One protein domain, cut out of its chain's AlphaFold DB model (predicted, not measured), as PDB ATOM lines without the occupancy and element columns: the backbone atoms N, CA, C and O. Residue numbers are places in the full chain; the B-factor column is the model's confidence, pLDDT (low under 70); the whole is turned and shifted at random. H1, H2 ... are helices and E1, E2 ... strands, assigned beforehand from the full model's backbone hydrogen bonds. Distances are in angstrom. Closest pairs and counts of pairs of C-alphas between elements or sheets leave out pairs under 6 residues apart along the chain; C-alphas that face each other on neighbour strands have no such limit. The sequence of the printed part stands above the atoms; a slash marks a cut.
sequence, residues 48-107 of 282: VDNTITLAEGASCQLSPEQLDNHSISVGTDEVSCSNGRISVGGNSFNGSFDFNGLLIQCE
ATOM      1  N   VAL A  48      98.199  86.163  11.867       85.31
ATOM      2  CA  VAL A  48      98.732  85.824  10.540       85.31
ATOM      3  C   VAL A  48      99.729  86.908  10.157       85.31
ATOM      4  O   VAL A  48      99.374  88.081  10.164       85.31
ATOM      5  N   ASP A  49     100.982  86.539   9.879       83.88
ATOM      6  CA  ASP A  49     102.069  87.484   9.562       83.88
ATOM      7  C   ASP A  49     102.186  88.638  10.581       83.88
ATOM      8  O   ASP A  49     102.240  89.815  10.226       83.88
ATOM      9  N   ASN A  50     102.184  88.295  11.875       82.69
ATOM     10  CA  ASN A  50     102.150  89.242  12.997       82.69
ATOM     11  C   ASN A  50     100.960  90.216  12.976       82.69
ATOM     12  O   ASN A  50     101.039  91.298  13.552       82.69
ATOM     13  N   THR A  51      99.850  89.843  12.343       82.50
ATOM     14  CA  THR A  51      98.625  90.640  12.338       82.50
ATOM     15  C   THR A  51      97.461  89.845  12.921       82.50
ATOM     16  O   THR A  51      97.116  88.778  12.417       82.50
ATOM     17  N   ILE A  52      96.837  90.369  13.973       88.12
ATOM     18  CA  ILE A  52      95.553  89.903  14.503       88.12
ATOM     19  C   ILE A  52      94.466  90.757  13.862       88.12
ATOM     20  O   ILE A  52      94.470  91.976  14.009       88.12
ATOM     21  N   THR A  53      93.521  90.125  13.171       88.56
ATOM     22  CA  THR A  53      92.340  90.809  12.627       88.56
ATOM     23  C   THR A  53      91.108  90.334  13.379       88.56
ATOM     24  O   THR A  53      90.837  89.137  13.424       88.56
ATOM     25  N   LEU A  54      90.380  91.264  13.991       88.50
ATOM     26  CA  LEU A  54      89.164  90.982  14.746       88.50
ATOM     27  C   LEU A  54      87.952  91.512  14.002       88.50
ATOM     28  O   LEU A  54      87.908  92.696  13.694       88.50
ATOM     29  N   ALA A  55      86.958  90.662  13.775       85.56
ATOM     30  CA  ALA A  55      85.666  91.114  13.281       85.56
ATOM     31  C   ALA A  55      84.978  92.048  14.295       85.56
ATOM     32  O   ALA A  55      85.204  91.956  15.505       85.56
ATOM     33  N   GLU A  56      84.102  92.921  13.804       81.94
ATOM     34  CA  GLU A  56      83.287  93.803  14.642       81.94
ATOM     35  C   GLU A  56      82.463  93.000  15.669       81.94
ATOM     36  O   GLU A  56      81.782  92.028  15.333       81.94
ATOM     37  N   GLY A  57      82.561  93.386  16.944       82.38
ATOM     38  CA  GLY A  57      81.957  92.682  18.077       82.38
ATOM     39  C   GLY A  57      82.726  91.448  18.567       82.38
ATOM     40  O   GLY A  57      82.280  90.810  19.522       82.38
ATOM     41  N   ALA A  58      83.858  91.092  17.950       88.94
ATOM     42  CA  ALA A  58      84.670  89.956  18.374       88.94
ATOM     43  C   ALA A  58      85.611  90.314  19.533       88.94
ATOM     44  O   ALA A  58      86.129  91.430  19.634       88.94
ATOM     45  N   SER A  59      85.878  89.322  20.381       89.50
ATOM     46  CA  SER A  59      86.930  89.371  21.391       89.50
ATOM     47  C   SER A  59      87.714  88.063  21.434       89.50
ATOM     48  O   SER A  59      87.197  86.989  21.117       89.50
ATOM     49  N   CYS A  60      88.984  88.167  21.799       89.12
ATOM     50  CA  CYS A  60      89.897  87.046  21.967       89.12
ATOM     51  C   CYS A  60      90.930  87.382  23.043       89.12
ATOM     52  O   CYS A  60      91.074  88.535  23.449       89.12
ATOM     53  N   GLN A  61      91.646  86.373  23.526       88.69
ATOM     54  CA  GLN A  61      92.742  86.584  24.468       88.69
ATOM     55  C   GLN A  61      94.091  86.512  23.762       88.69
ATOM     56  O   GLN A  61      94.295  85.673  22.888       88.69
ATOM     57  N   LEU A  62      95.036  87.365  24.145       84.50
ATOM     58  CA  LEU A  62      96.420  87.205  23.714       84.50
ATOM     59  C   LEU A  62      96.996  85.929  24.327       84.50
ATOM     60  O   LEU A  62      96.776  85.620  25.499       84.50
ATOM     61  N   SER A  63      97.741  85.174  23.528       84.69
ATOM     62  CA  SER A  63      98.457  84.010  24.027       84.69
ATOM     63  C   SER A  63      99.584  84.437  24.977       84.69
ATOM     64  O   SER A  63     100.143  85.529  24.830       84.69
ATOM     65  N   PRO A  64      99.991  83.574  25.925       77.56
ATOM     66  CA  PRO A  64     101.142  83.850  26.778       77.56
ATOM     67  C   PRO A  64     102.414  84.179  25.987       77.56
ATOM     68  O   PRO A  64     103.179  85.025  26.417       77.56
ATOM     69  N   GLU A  65     102.616  83.593  24.801       77.44
ATOM     70  CA  GLU A  65     103.755  83.920  23.929       77.44
ATOM     71  C   GLU A  65     103.646  85.323  23.305       77.44
ATOM     72  O   GLU A  65     104.655  86.012  23.160       77.44
ATOM     73  N   GLN A  66     102.433  85.768  22.954       78.00
ATOM     74  CA  GLN A  66     102.174  87.134  22.477       78.00
ATOM     75  C   GLN A  66     102.372  88.169  23.598       78.00
ATOM     76  O   GLN A  66     102.797  89.291  23.326       78.00
ATOM     77  N   LEU A  67     102.108  87.789  24.854       75.06
ATOM     78  CA  LEU A  67     102.346  88.619  26.039       75.06
ATOM     79  C   LEU A  67     103.826  88.632  26.457       75.06
ATOM     80  O   LEU A  67     104.388  89.697  26.691       75.06
ATOM     81  N   ASP A  68     104.480  87.471  26.522       68.50
ATOM     82  CA  ASP A  68     105.864  87.328  27.000       68.50
ATOM     83  C   ASP A  68     106.884  87.936  26.035       68.50
ATOM     84  O   ASP A  68     107.925  88.441  26.463       68.50
ATOM     85  N   ASN A  69     106.594  87.932  24.731       61.06
ATOM     86  CA  ASN A  69     107.473  88.564  23.751       61.06
ATOM     87  C   ASN A  69     107.451  90.098  23.827       61.06
ATOM     88  O   ASN A  69     108.324  90.735  23.230       61.06
ATOM     89  N   HIS A  70     106.510  90.716  24.558       57.59
ATOM     90  CA  HIS A  70     106.290  92.156  24.463       57.59
ATOM     91  C   HIS A  70     105.859  92.813  25.794       57.59
ATOM     92  O   HIS A  70     104.803  92.559  26.361       57.59
ATOM     93  N   SER A  71     106.683  93.745  26.278       51.69
ATOM     94  CA  SER A  71     106.587  94.381  27.601       51.69
ATOM     95  C   SER A  71     105.460  95.423  27.750       51.69
ATOM     96  O   SER A  71     105.748  96.611  27.902       51.69
ATOM     97  N   ILE A  72     104.181  95.029  27.763       48.97
ATOM     98  CA  ILE A  72     103.120  95.880  28.341       48.97
ATOM     99  C   ILE A  72     102.548  95.206  29.578       48.97
ATOM    100  O   ILE A  72     102.104  94.064  29.550       48.97
ATOM    101  N   SER A  73     102.497  95.968  30.668       52.28
ATOM    102  CA  SER A  73     101.689  95.629  31.837       52.28
ATOM    103  C   SER A  73     100.216  95.890  31.515       52.28
ATOM    104  O   SER A  73      99.653  96.895  31.950       52.28
ATOM    105  N   VAL A  74      99.595  95.041  30.699       55.00
ATOM    106  CA  VAL A  74      98.150  95.111  30.464       55.00
ATOM    107  C   VAL A  74      97.425  94.557  31.688       55.00
ATOM    108  O   VAL A  74      97.817  93.534  32.246       55.00
ATOM    109  N   GLY A  75      96.383  95.251  32.150       53.41
ATOM    110  CA  GLY A  75      95.573  94.786  33.283       53.41
ATOM    111  C   GLY A  75      94.760  93.526  32.964       53.41
ATOM    112  O   GLY A  75      94.360  92.818  33.886       53.41
ATOM    113  N   THR A  76      94.541  93.253  31.672       67.12
ATOM    114  CA  THR A  76      93.876  92.068  31.117       67.12
ATOM    115  C   THR A  76      94.517  91.692  29.777       67.12
ATOM    116  O   THR A  76      94.973  92.558  29.037       67.12
ATOM    117  N   ASP A  77      94.513  90.408  29.451       75.88
ATOM    118  CA  ASP A  77      94.976  89.806  28.191       75.88
ATOM    119  C   ASP A  77      93.904  89.796  27.087       75.88
ATOM    120  O   ASP A  77      94.146  89.330  25.976       75.88
ATOM    121  N   GLU A  78      92.716  90.322  27.378       85.31
ATOM    122  CA  GLU A  78      91.622  90.438  26.419       85.31
ATOM    123  C   GLU A  78      91.856  91.563  25.401       85.31
ATOM    124  O   GLU A  78      92.172  92.707  25.758       85.31
ATOM    125  N   VAL A  79      91.621  91.216  24.137       85.94
ATOM    126  CA  VAL A  79      91.521  92.109  22.989       85.94
ATOM    127  C   VAL A  79      90.097  92.043  22.458       85.94
ATOM    128  O   VAL A  79      89.578  90.955  22.212       85.94
ATOM    129  N   SER A  80      89.461  93.187  22.238       87.81
ATOM    130  CA  SER A  80      88.138  93.248  21.614       87.81
ATOM    131  C   SER A  80      88.052  94.327  20.543       87.81
ATOM    132  O   SER A  80      88.774  95.319  20.590       87.81
ATOM    133  N   CYS A  81      87.182  94.115  19.560       86.06
ATOM    134  CA  CYS A  81      86.882  95.039  18.471       86.06
ATOM    135  C   CYS A  81      85.421  95.475  18.607       86.06
ATOM    136  O   CYS A  81      84.515  94.642  18.596       86.06
ATOM    137  N   SER A  82      85.190  96.774  18.810       80.50
ATOM    138  CA  SER A  82      83.849  97.351  18.894       80.50
ATOM    139  C   SER A  82      83.804  98.768  18.322       80.50
ATOM    140  O   SER A  82      84.618  99.620  18.678       80.50
ATOM    141  N   ASN A  83      82.821  99.038  17.468       71.12
ATOM    142  CA  ASN A  83      82.622 100.253  16.686       71.12
ATOM    143  C   ASN A  83      83.893 100.689  15.942       71.12
ATOM    144  O   ASN A  83      84.285 101.860  15.993       71.12
ATOM    145  N   GLY A  84      84.603  99.743  15.323       68.50
ATOM    146  CA  GLY A  84      85.872 100.023  14.652       68.50
ATOM    147  C   GLY A  84      87.020 100.400  15.600       68.50
ATOM    148  O   GLY A  84      88.040 100.914  15.136       68.50
ATOM    149  N   ARG A  85      86.871 100.201  16.919       73.25
ATOM    150  CA  ARG A  85      87.898 100.462  17.939       73.25
ATOM    151  C   ARG A  85      88.395  99.155  18.536       73.25
ATOM    152  O   ARG A  85      87.607  98.283  18.878       73.25
ATOM    153  N   ILE A  86      89.705  99.062  18.715       82.31
ATOM    154  CA  ILE A  86      90.362  97.969  19.426       82.31
ATOM    155  C   ILE A  86      90.460  98.327  20.909       82.31
ATOM    156  O   ILE A  86      90.847  99.439  21.249       82.31
ATOM    157  N   SER A  87      90.134  97.405  21.807       79.44
ATOM    158  CA  SER A  87      90.375  97.525  23.245       79.44
ATOM    159  C   SER A  87      91.364  96.452  23.679       79.44
ATOM    160  O   SER A  87      91.101  95.278  23.452       79.44
ATOM    161  N   VAL A  88      92.480  96.837  24.304       78.56
ATOM    162  CA  VAL A  88      93.513  95.926  24.831       78.56
ATOM    163  C   VAL A  88      93.829  96.319  26.268       78.56
ATOM    164  O   VAL A  88      94.242  97.453  26.536       78.56
ATOM    165  N   GLY A  89      93.641  95.405  27.221       68.94
ATOM    166  CA  GLY A  89      94.001  95.674  28.619       68.94
ATOM    167  C   GLY A  89      93.237  96.839  29.261       68.94
ATOM    168  O   GLY A  89      93.766  97.477  30.171       68.94
ATOM    169  N   GLY A  90      92.048  97.169  28.741       62.69
ATOM    170  CA  GLY A  90      91.243  98.330  29.140       62.69
ATOM    171  C   GLY A  90      91.582  99.651  28.431       62.69
ATOM    172  O   GLY A  90      90.925 100.656  28.693       62.69
ATOM    173  N   ASN A  91      92.570  99.670  27.530       59.34
ATOM    174  CA  ASN A  91      92.908 100.837  26.709       59.34
ATOM    175  C   ASN A  91      92.253 100.720  25.333       59.34
ATOM    176  O   ASN A  91      92.321  99.658  24.722       59.34
ATOM    177  N   SER A  92      91.651 101.804  24.835       67.75
ATOM    178  CA  SER A  92      90.987 101.830  23.527       67.75
ATOM    179  C   SER A  92      91.827 102.554  22.471       67.75
ATOM    180  O   SER A  92      92.293 103.668  22.701       67.75
ATOM    181  N   PHE A  93      91.957 101.936  21.300       68.75
ATOM    182  CA  PHE A  93      92.717 102.370  20.132       68.75
ATOM    183  C   PHE A  93      91.809 102.391  18.894       68.75
ATOM    184  O   PHE A  93      90.851 101.626  18.795       68.75
ATOM    185  N   ASN A  94      92.092 103.271  17.936       61.59
ATOM    186  CA  ASN A  94      91.234 103.475  16.768       61.59
ATOM    187  C   ASN A  94      91.681 102.608  15.586       61.59
ATOM    188  O   ASN A  94      92.775 102.822  15.074       61.59
ATOM    189  N   GLY A  95      90.822 101.695  15.116       65.62
ATOM    190  CA  GLY A  95      91.014 100.896  13.897       65.62
ATOM    191  C   GLY A  95      92.096  99.829  14.015       65.62
ATOM    192  O   GLY A  95      91.816  98.644  13.875       65.62
ATOM    193  N   SER A  96      93.321 100.242  14.319       71.56
ATOM    194  CA  SER A  96      94.460  99.364  14.513       71.56
ATOM    195  C   SER A  96      95.378  99.861  15.620       71.56
ATOM    196  O   SER A  96      95.492 101.060  15.873       71.56
ATOM    197  N   PHE A  97      96.082  98.934  16.241       75.62
ATOM    198  CA  PHE A  97      97.091  99.180  17.247       75.62
ATOM    199  C   PHE A  97      98.310  98.325  16.916       75.62
ATOM    200  O   PHE A  97      98.203  97.102  16.858       75.62
ATOM    201  N   ASP A  98      99.454  98.959  16.673       72.94
ATOM    202  CA  ASP A  98     100.726  98.245  16.579       72.94
ATOM    203  C   ASP A  98     101.303  98.092  17.981       72.94
ATOM    204  O   ASP A  98     101.513  99.072  18.705       72.94
ATOM    205  N   PHE A  99     101.562  96.843  18.345       67.12
ATOM    206  CA  PHE A  99     102.210  96.482  19.576       67.12
ATOM    207  C   PHE A  99     103.536  95.766  19.319       67.12
ATOM    208  O   PHE A  99     103.580  94.545  19.183       67.12
ATOM    209  N   ASN A 100     104.639  96.523  19.306       63.62
ATOM    210  CA  ASN A 100     105.999  95.987  19.148       63.62
ATOM    211  C   ASN A 100     106.137  95.028  17.945       63.62
ATOM    212  O   ASN A 100     106.838  94.017  18.026       63.62
ATOM    213  N   GLY A 101     105.487  95.357  16.825       63.25
ATOM    214  CA  GLY A 101     105.517  94.555  15.604       63.25
ATOM    215  C   GLY A 101     104.413  93.503  15.497       63.25
ATOM    216  O   GLY A 101     104.387  92.800  14.488       63.25
ATOM    217  N   LEU A 102     103.514  93.402  16.485       75.81
ATOM    218  CA  LEU A 102     102.219  92.729  16.372       75.81
ATOM    219  C   LEU A 102     101.140  93.774  16.061       75.81
ATOM    220  O   LEU A 102     100.773  94.570  16.923       75.81
ATOM    221  N   LEU A 103     100.610  93.767  14.843       78.50
ATOM    222  CA  LEU A 103      99.506  94.634  14.448       78.50
ATOM    223  C   LEU A 103      98.180  94.002  14.871       78.50
ATOM    224  O   LEU A 103      97.857  92.892  14.471       78.50
ATOM    225  N   ILE A 104      97.375  94.707  15.649       83.00
ATOM    226  CA  ILE A 104      95.999  94.314  15.950       83.00
ATOM    227  C   ILE A 104      95.088  95.263  15.196       83.00
ATOM    228  O   ILE A 104      95.196  96.470  15.373       83.00
ATOM    229  N   GLN A 105      94.180  94.749  14.379       85.19
ATOM    230  CA  GLN A 105      93.248  95.560  13.609       85.19
ATOM    231  C   GLN A 105      91.815  95.057  13.746       85.19
ATOM    232  O   GLN A 105      91.546  93.859  13.791       85.19
ATOM    233  N   CYS A 106      90.897  96.006  13.838       83.75
ATOM    234  CA  CYS A 106      89.462  95.794  13.813       83.75
ATOM    235  C   CYS A 106      89.085  95.757  12.332       83.75
ATOM    236  O   CYS A 106      89.351  96.711  11.597       83.75
ATOM    237  N   GLU A 107      88.551  94.630  11.877       80.62
ATOM    238  CA  GLU A 107      88.051  94.460  10.524       80.62
ATOM    239  C   GLU A 107      86.976  95.523  10.329       80.62
ATOM    240  O   GLU A 107      85.951  95.520  11.014       80.62
TER     241      GLU A 107
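What this domain is: This is residues 48 to 107 of the 282 residues of an uncharacterized protein of Bacterioplanes sanyensis (UniProt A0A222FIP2). What does the model look like? It is a small sandwich of two sheets only partly face to face, E2 E3 E4 E5 against E1 E7 E6, their best planes 34 degrees apart and their strands crossed at 44 degrees. One short helix, H1, lies off one end and is on neither sheet. What makes it up? The printed part has 60 residues with seven named strands and one named helix in the order E1 E2 H1 E3 E4 E5 E6 E7, and its class is mostly strand; the four-strand sheet, in the order E2 E3 E4 E5, is all antiparallel and the three-strand sheet, in the order E1 E7 E6, is mixed. How closely is it folded? It is compact, with a radius of gyration of the C-alphas of 10.3 A and spans of 28 by 25 by 16 A.

How they stand to each other: What pairs with the first strand? E1, residues 51 to 54, is the parallel neighbour of E7, residues 102 to 106, with N 52 and O 103 within hydrogen-bond range at 2.8 A. E7 forms an antiparallel hairpin with E6, residues 96 to 99, where N 97 and O 104 are 2.8 A apart. How is the other sheet built? E2, residues 59 to 61, is antiparallel to E3, residues 78 to 82, with N 60 and O 79 at 2.9 A. E3, E4, residues 85 to 88, and E5, residues 91 to 94, form a meander, each strand the antiparallel neighbour of the one before: N 80 and O 87 are 2.9 A apart, N 86 and O 93 2.8 A. Where do the sheets come close? The closest C-alphas of E3 and E7 are those of Cys 81 and Cys 106, 5.4 A apart. Those of E4 and E7 are Ile 86 and Cys 106, 6.1 A apart. Where is the helix? H1, residues 64 to 68, is only just apart from E7, the closest C-alphas being 8.3 A apart, and its O i to N i+4 pair is within hydrogen-bond range.

Where its parts are: Where do the strands start and stop? E1 begins at C-alpha 51, (98.625, 90.640, 12.338), and E7 ends at C-alpha 106, (89.462, 95.794, 13.813). Which elements are longest? From first to last C-alpha E7 measures 13.4 A, E3 12.8 A, E5 10.4 A and E4 10.0 A.

The domain as a whole: How large is it? The two C-alphas farthest apart, those of Asp 68 and Asn 83, are 28.5 A apart. Is the printed part broken, or any link long? It has no cut and no long link; H1 to E3 is short, and the other links are tight. Where is confidence low? Residues 68 to 76, 84, 89 to 95 and 99 to 101 are under 70, against a mean pLDDT of the printed part of 75.1.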